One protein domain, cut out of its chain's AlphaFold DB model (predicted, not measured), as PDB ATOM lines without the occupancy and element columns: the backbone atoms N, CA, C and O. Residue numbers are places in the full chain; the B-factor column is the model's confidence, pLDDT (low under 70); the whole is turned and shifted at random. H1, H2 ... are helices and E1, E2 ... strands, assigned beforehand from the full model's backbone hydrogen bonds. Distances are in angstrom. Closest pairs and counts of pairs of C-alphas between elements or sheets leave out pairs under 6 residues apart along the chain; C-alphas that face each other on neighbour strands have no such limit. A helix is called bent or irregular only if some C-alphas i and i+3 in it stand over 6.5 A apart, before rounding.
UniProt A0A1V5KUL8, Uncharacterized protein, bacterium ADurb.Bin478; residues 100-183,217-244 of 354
ATOM      1  N   ASP A 100      18.196  -3.231 163.877       75.88
ATOM      2  CA  ASP A 100      18.366  -3.788 165.237       75.88
ATOM      3  C   ASP A 100      17.423  -3.185 166.303       75.88
ATOM      4  O   ASP A 100      17.038  -3.860 167.255       75.88
ATOM      5  N   PHE A 101      16.995  -1.929 166.140       77.88
ATOM      6  CA  PHE A 101      16.097  -1.227 167.069       77.88
ATOM      7  C   PHE A 101      15.165  -0.270 166.319       77.88
ATOM      8  O   PHE A 101      15.497   0.232 165.247       77.88
ATOM      9  N   LYS A 102      13.982   0.002 166.873       80.31
ATOM     10  CA  LYS A 102      13.044   0.990 166.319       80.31
ATOM     11  C   LYS A 102      13.183   2.296 167.083       80.31
ATOM     12  O   LYS A 102      13.288   2.280 168.304       80.31
ATOM     13  N   MET A 103      13.149   3.422 166.378       84.56
ATOM     14  CA  MET A 103      13.194   4.742 167.001       84.56
ATOM     15  C   MET A 103      11.925   5.529 166.685       84.56
ATOM     16  O   MET A 103      11.548   5.653 165.519       84.56
ATOM     17  N   VAL A 104      11.281   6.076 167.716       79.81
ATOM     18  CA  VAL A 104      10.163   7.017 167.582       79.81
ATOM     19  C   VAL A 104      10.706   8.425 167.802       79.81
ATOM     20  O   VAL A 104      11.232   8.759 168.862       79.81
ATOM     21  N   LEU A 105      10.610   9.259 166.767       77.75
ATOM     22  CA  LEU A 105      11.032  10.658 166.801       77.75
ATOM     23  C   LEU A 105       9.892  11.521 167.342       77.75
ATOM     24  O   LEU A 105       9.001  11.910 166.583       77.75
ATOM     25  N   GLN A 106       9.921  11.846 168.634       72.38
ATOM     26  CA  GLN A 106       8.850  12.621 169.256       72.38
ATOM     27  C   GLN A 106       9.060  14.131 169.049       72.38
ATOM     28  O   GLN A 106      10.161  14.659 169.204       72.38
ATOM     29  N   ALA A 107       7.995  14.851 168.682       47.44
ATOM     30  CA  ALA A 107       7.941  16.304 168.808       47.44
ATOM     31  C   ALA A 107       7.485  16.646 170.234       47.44
ATOM     32  O   ALA A 107       6.520  16.081 170.739       47.44
ATOM     33  N   VAL A 108       8.206  17.563 170.868       48.28
ATOM     34  CA  VAL A 108       8.331  17.771 172.322       48.28
ATOM     35  C   VAL A 108       7.030  18.049 173.093       48.28
ATOM     36  O   VAL A 108       7.019  17.977 174.312       48.28
ATOM     37  N   PHE A 109       5.899  18.293 172.438       44.78
ATOM     38  CA  PHE A 109       4.674  18.737 173.116       44.78
ATOM     39  C   PHE A 109       3.461  17.828 172.958       44.78
ATOM     40  O   PHE A 109       2.326  18.268 173.097       44.78
ATOM     41  N   LEU A 110       3.668  16.538 172.723       47.66
ATOM     42  CA  LEU A 110       2.554  15.592 172.634       47.66
ATOM     43  C   LEU A 110       2.369  14.792 173.925       47.66
ATOM     44  O   LEU A 110       1.947  13.642 173.905       47.66
ATOM     45  N   HIS A 111       2.640  15.427 175.068       47.28
ATOM     46  CA  HIS A 111       2.509  14.824 176.396       47.28
ATOM     47  C   HIS A 111       1.050  14.637 176.865       47.28
ATOM     48  O   HIS A 111       0.807  14.304 178.020       47.28
ATOM     49  N   GLY A 112       0.083  14.816 175.961       41.03
ATOM     50  CA  GLY A 112      -1.341  14.613 176.217       41.03
ATOM     51  C   GLY A 112      -2.132  14.044 175.039       41.03
ATOM     52  O   GLY A 112      -3.348  13.926 175.155       41.03
ATOM     53  N   SER A 113      -1.499  13.684 173.911       53.47
ATOM     54  CA  SER A 113      -2.233  12.986 172.853       53.47
ATOM     55  C   SER A 113      -2.197  11.484 173.126       53.47
ATOM     56  O   SER A 113      -1.173  10.824 172.949       53.47
ATOM     57  N   SER A 114      -3.339  10.934 173.547       55.56
ATOM     58  CA  SER A 114      -3.565   9.483 173.673       55.56
ATOM     59  C   SER A 114      -3.020   8.713 172.464       55.56
ATOM     60  O   SER A 114      -2.325   7.718 172.616       55.56
ATOM     61  N   GLN A 115      -3.180   9.293 171.273       65.62
ATOM     62  CA  GLN A 115      -2.733   8.757 169.989       65.62
ATOM     63  C   GLN A 115      -1.240   8.392 169.908       65.62
ATOM     64  O   GLN A 115      -0.881   7.480 169.165       65.62
ATOM     65  N   LEU A 116      -0.349   9.089 170.621       65.50
ATOM     66  CA  LEU A 116       1.090   8.788 170.580       65.50
ATOM     67  C   LEU A 116       1.474   7.671 171.540       65.50
ATOM     68  O   LEU A 116       2.286   6.820 171.187       65.50
ATOM     69  N   VAL A 117       0.854   7.649 172.719       65.06
ATOM     70  CA  VAL A 117       0.971   6.523 173.651       65.06
ATOM     71  C   VAL A 117       0.436   5.259 172.975       65.06
ATOM     72  O   VAL A 117       1.111   4.232 172.979       65.06
ATOM     73  N   ASP A 118      -0.693   5.366 172.274       72.94
ATOM     74  CA  ASP A 118      -1.267   4.276 171.485       72.94
ATOM     75  C   ASP A 118      -0.330   3.831 170.354       72.94
ATOM     76  O   ASP A 118      -0.212   2.636 170.093       72.94
ATOM     77  N   LEU A 119       0.388   4.757 169.707       76.12
ATOM     78  CA  LEU A 119       1.373   4.433 168.671       76.12
ATOM     79  C   LEU A 119       2.581   3.676 169.233       76.12
ATOM     80  O   LEU A 119       3.036   2.711 168.618       76.12
ATOM     81  N   VAL A 120       3.101   4.104 170.385       75.12
ATOM     82  CA  VAL A 120       4.230   3.467 171.086       75.12
ATOM     83  C   VAL A 120       3.836   2.064 171.544       75.12
ATOM     84  O   VAL A 120       4.537   1.093 171.249       75.12
ATOM     85  N   ILE A 121       2.657   1.931 172.154       77.88
ATOM     86  CA  ILE A 121       2.082   0.645 172.565       77.88
ATOM     87  C   ILE A 121       1.839  -0.250 171.342       77.88
ATOM     88  O   ILE A 121       2.249  -1.411 171.331       77.88
ATOM     89  N   ALA A 122       1.245   0.277 170.268       77.88
ATOM     90  CA  ALA A 122       1.010  -0.472 169.036       77.88
ATOM     91  C   ALA A 122       2.318  -0.893 168.350       77.88
ATOM     92  O   ALA A 122       2.383  -1.975 167.765       77.88
ATOM     93  N   ALA A 123       3.370  -0.073 168.418       77.56
ATOM     94  CA  ALA A 123       4.688  -0.414 167.893       77.56
ATOM     95  C   ALA A 123       5.356  -1.533 168.707       77.56
ATOM     96  O   ALA A 123       5.985  -2.411 168.104       77.56
ATOM     97  N   LYS A 124       5.183  -1.521 170.036       79.12
ATOM     98  CA  LYS A 124       5.705  -2.536 170.962       79.12
ATOM     99  C   LYS A 124       4.960  -3.869 170.871       79.12
ATOM    100  O   LYS A 124       5.598  -4.915 170.913       79.12
ATOM    101  N   ASN A 125       3.641  -3.839 170.680       80.50
ATOM    102  CA  ASN A 125       2.786  -5.032 170.622       80.50
ATOM    103  C   ASN A 125       2.917  -5.838 169.315       80.50
ATOM    104  O   ASN A 125       2.255  -6.862 169.150       80.50
ATOM    105  N   LYS A 126       3.757  -5.407 168.362       79.25
ATOM    106  CA  LYS A 126       4.011  -6.179 167.140       79.25
ATOM    107  C   LYS A 126       4.936  -7.373 167.425       79.25
ATOM    108  O   LYS A 126       5.941  -7.200 168.109       79.25
ATOM    109  N   PRO A 127       4.686  -8.547 166.812       51.16
ATOM    110  CA  PRO A 127       5.329  -9.831 167.143       51.16
ATOM    111  C   PRO A 127       6.842  -9.940 166.856       51.16
ATOM    112  O   PRO A 127       7.427 -11.000 167.040       51.16
ATOM    113  N   ALA A 128       7.507  -8.853 166.455       56.38
ATOM    114  CA  ALA A 128       8.961  -8.764 166.371       56.38
ATOM    115  C   ALA A 128       9.443  -7.755 167.424       56.38
ATOM    116  O   ALA A 128       9.506  -6.549 167.156       56.38
ATOM    117  N   VAL A 129       9.722  -8.255 168.633       64.50
ATOM    118  CA  VAL A 129      10.121  -7.463 169.808       64.50
ATOM    119  C   VAL A 129      11.541  -6.938 169.606       64.50
ATOM    120  O   VAL A 129      12.520  -7.543 170.030       64.50
ATOM    121  N   ARG A 130      11.656  -5.811 168.905       81.25
ATOM    122  CA  ARG A 130      12.889  -5.019 168.853       81.25
ATOM    123  C   ARG A 130      12.821  -3.928 169.923       81.25
ATOM    124  O   ARG A 130      11.718  -3.430 170.166       81.25
ATOM    125  N   PRO A 131      13.955  -3.541 170.534       83.31
ATOM    126  CA  PRO A 131      14.000  -2.404 171.442       83.31
ATOM    127  C   PRO A 131      13.412  -1.154 170.779       83.31
ATOM    128  O   PRO A 131      13.712  -0.862 169.616       83.31
ATOM    129  N   LEU A 132      12.556  -0.447 171.508       83.56
ATOM    130  CA  LEU A 132      11.945   0.808 171.108       83.56
ATOM    131  C   LEU A 132      12.641   1.955 171.838       83.56
ATOM    132  O   LEU A 132      12.572   2.056 173.062       83.56
ATOM    133  N   CYS A 133      13.299   2.822 171.082       85.31
ATOM    134  CA  CYS A 133      13.936   4.018 171.608       85.31
ATOM    135  C   CYS A 133      13.093   5.256 171.291       85.31
ATOM    136  O   CYS A 133      12.669   5.442 170.149       85.31
ATOM    137  N   GLU A 134      12.906   6.142 172.263       82.88
ATOM    138  CA  GLU A 134      12.334   7.469 172.017       82.88
ATOM    139  C   GLU A 134      13.455   8.501 171.868       82.88
ATOM    140  O   GLU A 134      14.416   8.517 172.639       82.88
ATOM    141  N   HIS A 135      13.365   9.345 170.838       83.56
ATOM    142  CA  HIS A 135      14.311  10.436 170.621       83.56
ATOM    143  C   HIS A 135      13.698  11.765 171.043       83.56
ATOM    144  O   HIS A 135      12.716  12.224 170.445       83.56
ATOM    145  N   GLN A 136      14.324  12.409 172.025       79.88
ATOM    146  CA  GLN A 136      13.940  13.739 172.464       79.88
ATOM    147  C   GLN A 136      14.631  14.779 171.574       79.88
ATOM    148  O   GLN A 136      15.856  14.909 171.578       79.88
ATOM    149  N   ARG A 137      13.842  15.496 170.764       79.44
ATOM    150  CA  ARG A 137      14.362  16.506 169.825       79.44
ATOM    151  C   ARG A 137      15.074  17.646 170.553       79.44
ATOM    152  O   ARG A 137      14.683  18.014 171.655       79.44
ATOM    153  N   SER A 138      16.027  18.271 169.858       75.94
ATOM    154  CA  SER A 138      16.830  19.406 170.339       75.94
ATOM    155  C   SER A 138      16.009  20.522 170.989       75.94
ATOM    156  O   SER A 138      16.381  21.001 172.051       75.94
ATOM    157  N   GLY A 139      14.841  20.857 170.426       83.25
ATOM    158  CA  GLY A 139      13.969  21.892 170.989       83.25
ATOM    159  C   GLY A 139      13.477  21.599 172.412       83.25
ATOM    160  O   GLY A 139      13.062  22.516 173.109       83.25
ATOM    161  N   ALA A 140      13.529  20.345 172.877       82.81
ATOM    162  CA  ALA A 140      13.113  20.006 174.233       82.81
ATOM    163  C   ALA A 140      14.054  20.534 175.293       82.81
ATOM    164  O   ALA A 140      13.586  20.950 176.351       82.81
ATOM    165  N   ASP A 141      15.355  20.521 175.014       86.50
ATOM    166  CA  ASP A 141      16.318  21.108 175.932       86.50
ATOM    167  C   ASP A 141      16.122  22.625 176.003       86.50
ATOM    168  O   ASP A 141      16.149  23.179 177.098       86.50
ATOM    169  N   ASP A 142      15.812  23.274 174.873       87.62
ATOM    170  CA  ASP A 142      15.530  24.714 174.816       87.62
ATOM    171  C   ASP A 142      14.295  25.087 175.648       87.62
ATOM    172  O   ASP A 142      14.307  26.069 176.387       87.62
ATOM    173  N   ILE A 143      13.238  24.273 175.588       88.94
ATOM    174  CA  ILE A 143      12.014  24.474 176.377       88.94
ATOM    175  C   ILE A 143      12.282  24.269 177.867       88.94
ATOM    176  O   ILE A 143      11.888  25.099 178.685       88.94
ATOM    177  N   VAL A 144      12.963  23.179 178.231       89.44
ATOM    178  CA  VAL A 144      13.327  22.914 179.630       89.44
ATOM    179  C   VAL A 144      14.247  24.016 180.155       89.44
ATOM    180  O   VAL A 144      14.123  24.425 181.309       89.44
ATOM    181  N   HIS A 145      15.137  24.534 179.311       90.75
ATOM    182  CA  HIS A 145      16.005  25.653 179.639       90.75
ATOM    183  C   HIS A 145      15.222  26.949 179.861       90.75
ATOM    184  O   HIS A 145      15.407  27.582 180.900       90.75
ATOM    185  N   ALA A 146      14.324  27.315 178.945       91.56
ATOM    186  CA  ALA A 146      13.483  28.504 179.075       91.56
ATOM    187  C   ALA A 146      12.607  28.436 180.336       91.56
ATOM    188  O   ALA A 146      12.575  29.383 181.120       91.56
ATOM    189  N   PHE A 147      11.986  27.283 180.593       93.62
ATOM    190  CA  PHE A 147      11.175  27.067 181.791       93.62
ATOM    191  C   PHE A 147      12.008  27.147 183.078       93.62
ATOM    192  O   PHE A 147      11.562  27.726 184.069       93.62
ATOM    193  N   ALA A 148      13.224  26.591 183.073       94.88
ATOM    194  CA  ALA A 148      14.145  26.684 184.202       94.88
ATOM    195  C   ALA A 148      14.495  28.143 184.534       94.88
ATOM    196  O   ALA A 148      14.496  28.514 185.708       94.88
ATOM    197  N   LEU A 149      14.750  28.960 183.506       92.56
ATOM    198  CA  LEU A 149      15.047  30.387 183.652       92.56
ATOM    199  C   LEU A 149      13.848  31.171 184.195       92.56
ATOM    200  O   LEU A 149      14.013  31.951 185.127       92.56
ATOM    201  N   GLU A 150      12.653  30.939 183.650       95.12
ATOM    202  CA  GLU A 150      11.434  31.657 184.045       95.12
ATOM    203  C   GLU A 150      11.010  31.352 185.491       95.12
ATOM    204  O   GLU A 150      10.553  32.238 186.207       95.12
ATOM    205  N   ASN A 151      11.206  30.112 185.945       94.75
ATOM    206  CA  ASN A 151      10.718  29.652 187.249       94.75
ATOM    207  C   ASN A 151      11.804  29.600 188.334       94.75
ATOM    208  O   ASN A 151      11.550  29.096 189.429       94.75
ATOM    209  N   GLY A 152      13.033  30.042 188.037       94.25
ATOM    210  CA  GLY A 152      14.170  29.895 188.955       94.25
ATOM    211  C   GLY A 152      14.452  28.434 189.337       94.25
ATOM    212  O   GLY A 152      14.959  28.151 190.422       94.25
ATOM    213  N   ALA A 153      14.085  27.489 188.469       94.69
ATOM    214  CA  ALA A 153      14.209  26.063 188.723       94.69
ATOM    215  C   ALA A 153      15.566  25.530 188.240       94.69
ATOM    216  O   ALA A 153      16.140  25.983 187.250       94.69
ATOM    217  N   GLU A 154      16.091  24.509 188.915       93.94
ATOM    218  CA  GLU A 154      17.350  23.885 188.513       93.94
ATOM    219  C   GLU A 154      17.154  23.089 187.202       93.94
ATOM    220  O   GLU A 154      16.545  22.014 187.222       93.94
ATOM    221  N   LYS A 155      17.706  23.569 186.068       91.44
ATOM    222  CA  LYS A 155      17.620  22.909 184.735       91.44
ATOM    223  C   LYS A 155      17.913  21.408 184.811       91.44
ATOM    224  O   LYS A 155      17.208  20.598 184.215       91.44
ATOM    225  N   LYS A 156      18.926  21.026 185.598       91.25
ATOM    226  CA  LYS A 156      19.321  19.630 185.820       91.25
ATOM    227  C   LYS A 156      18.168  18.788 186.375       91.25
ATOM    228  O   LYS A 156      17.923  17.699 185.865       91.25
ATOM    229  N   ARG A 157      17.434  19.286 187.378       90.69
ATOM    230  CA  ARG A 157      16.287  18.572 187.967       90.69
ATOM    231  C   ARG A 157      15.160  18.393 186.960       90.69
ATOM    232  O   ARG A 157      14.602  17.304 186.880       90.69
ATOM    233  N   LEU A 158      14.865  19.426 186.174       90.62
ATOM    234  CA  LEU A 158      13.813  19.377 185.157       90.62
ATOM    235  C   LEU A 158      14.144  18.387 184.032       90.62
ATOM    236  O   LEU A 158      13.281  17.603 183.648       90.62
ATOM    237  N   LEU A 159      15.399  18.349 183.573       89.31
ATOM    238  CA  LEU A 159      15.858  17.362 182.589       89.31
ATOM    239  C   LEU A 159      15.784  15.927 183.124       89.31
ATOM    240  O   LEU A 159      15.325  15.023 182.426       89.31
ATOM    241  N   PHE A 160      16.199  15.690 184.372       88.56
ATOM    242  CA  PHE A 160      16.064  14.358 184.970       88.56
ATOM    243  C   PHE A 160      14.602  13.958 185.157       88.56
ATOM    244  O   PHE A 160      14.262  12.801 184.912       88.56
ATOM    245  N   ALA A 161      13.735  14.896 185.542       87.88
ATOM    246  CA  ALA A 161      12.304  14.648 185.657       87.88
ATOM    247  C   ALA A 161      11.677  14.308 184.296       87.88
ATOM    248  O   ALA A 161      10.908  13.350 184.220       87.88
ATOM    249  N   SER A 162      12.053  15.014 183.221       87.69
ATOM    250  CA  SER A 162      11.556  14.705 181.875       87.69
ATOM    251  C   SER A 162      12.014  13.322 181.421       87.69
ATOM    252  O   SER A 162      11.188  12.508 181.026       87.69
ATOM    253  N   VAL A 163      13.303  12.993 181.570       87.31
ATOM    254  CA  VAL A 163      13.817  11.658 181.220       87.31
ATOM    255  C   VAL A 163      13.149  10.567 182.064       87.31
ATOM    256  O   VAL A 163      12.824   9.503 181.547       87.31
ATOM    257  N   ALA A 164      12.910  10.807 183.354       86.31
ATOM    258  CA  ALA A 164      12.245   9.840 184.224       86.31
ATOM    259  C   ALA A 164      10.770   9.616 183.847       86.31
ATOM    260  O   ALA A 164      10.297   8.484 183.936       86.31
ATOM    261  N   ALA A 165      10.050  10.659 183.425       84.19
ATOM    262  CA  ALA A 165       8.672  10.541 182.948       84.19
ATOM    263  C   ALA A 165       8.598   9.715 181.656       84.19
ATOM    264  O   ALA A 165       7.785   8.801 181.543       84.19
ATOM    265  N   GLU A 166       9.515   9.984 180.733       84.44
ATOM    266  CA  GLU A 166       9.668   9.274 179.464       84.44
ATOM    267  C   GLU A 166      10.015   7.788 179.679       84.44
ATOM    268  O   GLU A 166       9.415   6.909 179.065       84.44
ATOM    269  N   ARG A 167      10.889   7.473 180.648       82.31
ATOM    270  CA  ARG A 167      11.240   6.079 180.997       82.31
ATOM    271  C   ARG A 167      10.070   5.275 181.549       82.31
ATOM    272  O   ARG A 167      10.089   4.053 181.473       82.31
ATOM    273  N   LYS A 168       9.088   5.939 182.160       84.12
ATOM    274  CA  LYS A 168       7.912   5.273 182.733       84.12
ATOM    275  C   LYS A 168       6.857   4.934 181.681       84.12
ATOM    276  O   LYS A 168       5.872   4.283 182.024       84.12
ATOM    277  N   LYS A 169       7.031   5.358 180.424       82.25
ATOM    278  CA  LYS A 169       6.084   5.040 179.356       82.25
ATOM    279  C   LYS A 169       6.110   3.537 179.051       82.25
ATOM    280  O   LYS A 169       7.182   2.977 178.808       82.25
ATOM    281  N   PRO A 170       4.945   2.868 179.028       81.81
ATOM    282  CA  PRO A 170       4.883   1.458 178.684       81.81
ATOM    283  C   PRO A 170       5.387   1.245 177.252       81.81
ATOM    284  O   PRO A 170       4.895   1.853 176.305       81.81
ATOM    285  N   GLY A 171       6.367   0.356 177.104       85.94
ATOM    286  CA  GLY A 171       6.899  -0.058 175.808       85.94
ATOM    287  C   GLY A 171       8.159   0.666 175.336       85.94
ATOM    288  O   GLY A 171       8.688   0.264 174.305       85.94
ATOM    289  N   VAL A 172       8.669   1.655 176.075       86.44
ATOM    290  CA  VAL A 172       9.947   2.321 175.771       86.44
ATOM    291  C   VAL A 172      11.102   1.568 176.437       86.44
ATOM    292  O   VAL A 172      11.122   1.403 177.653       86.44
ATOM    293  N   ASP A 173      12.075   1.110 175.647       87.50
ATOM    294  CA  ASP A 173      13.260   0.376 176.123       87.50
ATOM    295  C   ASP A 173      14.503   1.276 176.263       87.50
ATOM    296  O   ASP A 173      15.475   0.910 176.926       87.50
ATOM    297  N   GLY A 174      14.497   2.456 175.640       87.06
ATOM    298  CA  GLY A 174      15.612   3.399 175.686       87.06
ATOM    299  C   GLY A 174      15.202   4.824 175.338       87.06
ATOM    300  O   GLY A 174      14.198   5.057 174.671       87.06
ATOM    301  N   ILE A 175      16.000   5.794 175.784       88.12
ATOM    302  CA  ILE A 175      15.806   7.207 175.442       88.12
ATOM    303  C   ILE A 175      17.111   7.750 174.886       88.12
ATOM    304  O   ILE A 175      18.170   7.639 175.512       88.12
ATOM    305  N   VAL A 176      17.017   8.365 173.714       88.00
ATOM    306  CA  VAL A 176      18.099   9.129 173.104       88.00
ATOM    307  C   VAL A 176      17.851  10.593 173.425       88.00
ATOM    308  O   VAL A 176      16.900  11.194 172.921       88.00
ATOM    309  N   HIS A 177      18.714  11.158 174.264       85.81
ATOM    310  CA  HIS A 177      18.643  12.558 174.661       85.81
ATOM    311  C   HIS A 177      19.880  13.301 174.162       85.81
ATOM    312  O   HIS A 177      21.013  12.860 174.373       85.81
ATOM    313  N   VAL A 178      19.666  14.423 173.481       81.94
ATOM    314  CA  VAL A 178      20.750  15.325 173.085       81.94
ATOM    315  C   VAL A 178      20.848  16.414 174.143       81.94
ATOM    316  O   VAL A 178      20.141  17.417 174.083       81.94
ATOM    317  N   ILE A 179      21.727  16.204 175.122       76.44
ATOM    318  CA  ILE A 179      22.043  17.217 176.128       76.44
ATOM    319  C   ILE A 179      23.225  18.016 175.596       76.44
ATOM    320  O   ILE A 179      24.340  17.500 175.514       76.44
ATOM    321  N   GLN A 180      23.006  19.287 175.255       71.88
ATOM    322  CA  GLN A 180      24.141  20.173 175.031       71.88
ATOM    323  C   GLN A 180      24.901  20.305 176.357       71.88
ATOM    324  O   GLN A 180      24.292  20.669 177.372       71.88
ATOM    325  N   PRO A 181      26.203  19.966 176.404       61.19
ATOM    326  CA  PRO A 181      26.952  20.054 177.641       61.19
ATOM    327  C   PRO A 181      26.912  21.497 178.143       61.19
ATOM    328  O   PRO A 181      27.320  22.427 177.449       61.19
ATOM    329  N   LEU A 182      26.426  21.673 179.374       52.41
ATOM    330  CA  LEU A 182      26.597  22.910 180.125       52.41
ATOM    331  C   LEU A 182      28.092  23.042 180.418       52.41
ATOM    332  O   LEU A 182      28.578  22.570 181.448       52.41
ATOM    333  N   LEU A 183      28.847  23.618 179.481       40.34
ATOM    334  CA  LEU A 183      30.240  23.966 179.709       40.34
ATOM    335  C   LEU A 183      30.270  24.917 180.906       40.34
ATOM    336  O   LEU A 183      29.809  26.056 180.837       40.34
ATOM    337  N   VAL A 217      27.781  16.484 172.896       36.78
ATOM    338  CA  VAL A 217      27.819  15.153 173.510       36.78
ATOM    339  C   VAL A 217      26.429  14.536 173.394       36.78
ATOM    340  O   VAL A 217      25.476  14.997 174.011       36.78
ATOM    341  N   THR A 218      26.300  13.480 172.594       43.00
ATOM    342  CA  THR A 218      25.069  12.680 172.557       43.00
ATOM    343  C   THR A 218      25.162  11.612 173.639       43.00
ATOM    344  O   THR A 218      25.960  10.683 173.528       43.00
ATOM    345  N   ALA A 219      24.366  11.744 174.699       44.03
ATOM    346  CA  ALA A 219      24.276  10.732 175.743       44.03
ATOM    347  C   ALA A 219      23.185   9.720 175.366       44.03
ATOM    348  O   ALA A 219      21.991  10.018 175.405       44.03
ATOM    349  N   VAL A 220      23.590   8.504 174.996       43.69
ATOM    350  CA  VAL A 220      22.652   7.391 174.805       43.69
ATOM    351  C   VAL A 220      22.541   6.640 176.126       43.69
ATOM    352  O   VAL A 220      23.479   5.967 176.551       43.69
ATOM    353  N   HIS A 221      21.393   6.751 176.791       46.97
ATOM    354  CA  HIS A 221      21.116   5.969 177.991       46.97
ATOM    355  C   HIS A 221      20.441   4.651 177.598       46.97
ATOM    356  O   HIS A 221      19.225   4.599 177.417       46.97
ATOM    357  N   ILE A 222      21.237   3.585 177.473       44.06
ATOM    358  CA  ILE A 222      20.738   2.215 177.288       44.06
ATOM    359  C   ILE A 222      20.496   1.595 178.669       44.06
ATOM    360  O   ILE A 222      21.370   1.664 179.532       44.06
ATOM    361  N   ILE A 223      19.313   1.017 178.890       44.72
ATOM    362  CA  ILE A 223      18.938   0.357 180.149       44.72
ATOM    363  C   ILE A 223      19.619  -1.029 180.215       44.72
ATOM    364  O   ILE A 223      19.306  -1.887 179.389       44.72
ATOM    365  N   PRO A 224      20.519  -1.298 181.183       38.28
ATOM    366  CA  PRO A 224      21.218  -2.583 181.268       38.28
ATOM    367  C   PRO A 224      20.369  -3.722 181.863       38.28
ATOM    368  O   PRO A 224      20.702  -4.890 181.674       38.28
ATOM    369  N   GLU A 225      19.250  -3.420 182.531       44.34
ATOM    370  CA  GLU A 225      18.426  -4.423 183.234       44.34
ATOM    371  C   GLU A 225      17.752  -5.449 182.300       44.34
ATOM    372  O   GLU A 225      17.484  -6.576 182.709       44.34
ATOM    373  N   MET A 226      17.563  -5.126 181.017       43.50
ATOM    374  CA  MET A 226      16.929  -6.033 180.045       43.50
ATOM    375  C   MET A 226      17.916  -6.991 179.356       43.50
ATOM    376  O   MET A 226      17.492  -8.007 178.799       43.50
ATOM    377  N   ALA A 227      19.228  -6.732 179.428       45.16
ATOM    378  CA  ALA A 227      20.236  -7.626 178.850       45.16
ATOM    379  C   ALA A 227      20.273  -8.983 179.579       45.16
ATOM    380  O   ALA A 227      20.395 -10.030 178.942       45.16
ATOM    381  N   GLY A 228      20.086  -8.977 180.904       43.88
ATOM    382  CA  GLY A 228      20.020 -10.198 181.711       43.88
ATOM    383  C   GLY A 228      18.770 -11.036 181.429       43.88
ATOM    384  O   GLY A 228      18.860 -12.256 181.289       43.88
ATOM    385  N   VAL A 229      17.611 -10.388 181.273       55.16
ATOM    386  CA  VAL A 229      16.336 -11.074 181.006       55.16
ATOM    387  C   VAL A 229      16.334 -11.700 179.611       55.16
ATOM    388  O   VAL A 229      15.930 -12.853 179.459       55.16
ATOM    389  N   HIS A 230      16.857 -10.995 178.603       51.97
ATOM    390  CA  HIS A 230      16.897 -11.508 177.233       51.97
ATOM    391  C   HIS A 230      17.875 -12.686 177.074       51.97
ATOM    392  O   HIS A 230      17.533 -13.692 176.450       51.97
ATOM    393  N   MET A 231      19.042 -12.625 177.727       61.50
ATOM    394  CA  MET A 231      20.005 -13.737 177.770       61.50
ATOM    395  C   MET A 231      19.432 -14.968 178.489       61.50
ATOM    396  O   MET A 231      19.612 -16.099 178.032       61.50
ATOM    397  N   GLN A 232      18.681 -14.769 179.578       69.12
ATOM    398  CA  GLN A 232      18.029 -15.862 180.302       69.12
ATOM    399  C   GLN A 232      16.913 -16.519 179.472       69.12
ATOM    400  O   GLN A 232      16.766 -17.742 179.481       69.12
ATOM    401  N   GLN A 233      16.155 -15.732 178.705       74.38
ATOM    402  CA  GLN A 233      15.105 -16.241 177.819       74.38
ATOM    403  C   GLN A 233      15.681 -17.040 176.641       74.38
ATOM    404  O   GLN A 233      15.171 -18.119 176.333       74.38
ATOM    405  N   GLN A 234      16.782 -16.574 176.041       74.69
ATOM    406  CA  GLN A 234      17.507 -17.317 175.000       74.69
ATOM    407  C   GLN A 234      18.089 -18.630 175.537       74.69
ATOM    408  O   GLN A 234      17.957 -19.674 174.895       74.69
ATOM    409  N   ARG A 235      18.652 -18.613 176.752       79.62
ATOM    410  CA  ARG A 235      19.152 -19.822 177.422       79.62
ATOM    411  C   ARG A 235      18.040 -20.843 177.670       79.62
ATOM    412  O   ARG A 235      18.237 -22.028 177.417       79.62
ATOM    413  N   ASN A 236      16.865 -20.394 178.109       83.44
ATOM    414  CA  ASN A 236      15.710 -21.269 178.326       83.44
ATOM    415  C   ASN A 236      15.160 -21.844 177.008       83.44
ATOM    416  O   ASN A 236      14.810 -23.024 176.960       83.44
ATOM    417  N   ALA A 237      15.133 -21.055 175.929       76.06
ATOM    418  CA  ALA A 237      14.724 -21.524 174.604       76.06
ATOM    419  C   ALA A 237      15.689 -22.587 174.047       76.06
ATOM    420  O   ALA A 237      15.244 -23.637 173.577       76.06
ATOM    421  N   ALA A 238      17.002 -22.370 174.185       78.81
ATOM    422  CA  ALA A 238      18.018 -23.351 173.808       78.81
ATOM    423  C   ALA A 238      17.889 -24.656 174.618       78.81
ATOM    424  O   ALA A 238      17.991 -25.751 174.061       78.81
ATOM    425  N   LEU A 239      17.578 -24.562 175.917       81.00
ATOM    426  CA  LEU A 239      17.364 -25.730 176.775       81.00
ATOM    427  C   LEU A 239      16.137 -26.559 176.345       81.00
ATOM    428  O   LEU A 239      16.160 -27.789 176.408       81.00
ATOM    429  N   MET A 240      15.065 -25.902 175.891       79.56
ATOM    430  CA  MET A 240      13.853 -26.574 175.398       79.56
ATOM    431  C   MET A 240      14.077 -27.248 174.039       79.56
ATOM    432  O   MET A 240      13.584 -28.359 173.825       79.56
ATOM    433  N   GLN A 241      14.877 -26.635 173.161       75.56
ATOM    434  CA  GLN A 241      15.307 -27.259 171.906       75.56
ATOM    435  C   GLN A 241      16.179 -28.495 172.168       75.56
ATOM    436  O   GLN A 241      15.960 -29.544 171.566       75.56
ATOM    437  N   GLN A 242      17.090 -28.430 173.143       70.31
ATOM    438  CA  GLN A 242      17.930 -29.571 173.516       70.31
ATOM    439  C   GLN A 242      17.116 -30.748 174.093       70.31
ATOM    440  O   GLN A 242      17.465 -31.907 173.869       70.31
ATOM    441  N   LYS A 243      16.007 -30.473 174.798       67.25
ATOM    442  CA  LYS A 243      15.071 -31.509 175.271       67.25
ATOM    443  C   LYS A 243      14.289 -32.168 174.132       67.25
ATOM    444  O   LYS A 243      14.084 -33.376 174.182       67.25
ATOM    445  N   HIS A 244      13.901 -31.418 173.100       57.62
ATOM    446  CA  HIS A 244      13.196 -31.982 171.942       57.62
ATOM    447  C   HIS A 244      14.092 -32.874 171.069       57.62
ATOM    448  O   HIS A 244      13.619 -33.874 170.536       57.62
TER     449      HIS A 244
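What this domain is: This is residues 100 to 183 and 217 to 244 of the 354 residues of an uncharacterized protein of bacterium ADurb.Bin478 (UniProt A0A1V5KUL8). A small twisted sheet of four strands has two helices over one face, H1 over the E1 end of the sheet and H3 over E3, apart from each other, while its other face is bare. H2 folds back into H3 as a helical hairpin that reaches past one end of the strands, and past the other end H4 sticks out with residues 227 to 244 as a long free arm that makes much of the length. The printed part has 112 residues, with four named helices and four named strands in the order E1 H1 E2 H2 H3 E3 E4 H4; the sheet runs E1 E2 E3 E4 and is mixed, and the class is mixed, helices and strands. The whole is loose, with a radius of gyration of the C-alphas of 17.6 A, and only just elongated, spanning 65 by 33 by 19 A.

Where its parts are: E1, residues 102 to 106, begins with C-alpha 102 at (13.044, 0.990, 166.319) and is 12.7 A long from first to last C-alpha. H1, residues 114 to 124, measures 15.4 A, and E2, residues 132 to 136, 13.2 A. H2, residues 139 to 150, measures 16.5 A and ends with C-alpha 150 at (11.434, 31.657, 184.045). H3, residues 155 to 167, is 18.4 A long. E3, residues 174 to 178, is 13.2 A long, and after the cut E4, residues 218 to 222, is 12.3 A long. H4, residues 225 to 244, is the longest helix at 30.2 A and ends with C-alpha 244 at (13.196, -31.982, 171.942). H4 is neither bent nor irregular, but only just: C-alphas 225 and 228 are 6.2 A apart.

How they stand to each other: In the sheet E1 and E4 are the edge strands, and it is twisted, its C-alphas lying up to 4.1 A off the best plane. E1 and E2 are parallel at 28 degrees, with N 133 and O 102 within hydrogen-bond range at 2.8 A. E2 and E3 are parallel at 21 degrees, with N 176 and O 134 at 2.8 A. E3 and E4 are antiparallel at 168 degrees; no backbone N and O across this pair are within hydrogen-bond range, but C-alphas 178 and 218 face each other at 5.1 A. E1, H1, E2 and E2, H2 H3, E3 are strand-helix-strand units, two parallel neighbour strands joined through helices, each with a right-handed crossover. H1 and H3 lie on the same face of the sheet, which gives two layers, helices on one face of a sheet. H1 has a height over the sheet of 10.7 A and runs along the strands, at 2 degrees to E1 on the local plane; its closest C-alphas to E1 are those of Val 120 and Val 104, 7.8 A apart. H3 has a height over the sheet of 10.1 A and lies over E3, along it at 21 degrees on the local plane; the closest C-alphas, those of Arg 167 and Ile 175, are 7.3 A apart. H2 and H3 form a helical hairpin: they touch, opposite ways at a steep tilt of 45 degrees, with the C-alphas of Ala 148 and Lys 155 closest at 5.2 A, and H3 does so with residues 155 to 159 alone. H2 only grazes the sheet, with residues 139 to 141. H4 is not on the sheet and touches no helix. In H1, H2 and H3 every O i to N i+4 pair is within hydrogen-bond range; in H4 15 of 16 are.

The domain as a whole: The C-alphas farthest apart are those of Glu 150 and His 244, 64.8 A. Residues 184 to 216 are not printed, and C-alphas 183 and 217 are 11.0 A apart across the cut. Of the links that are printed whole, none is long. The mean pLDDT of the printed part is 73.4, and 35 residues are under 70, among them residues 107 to 117 and 217 to 232.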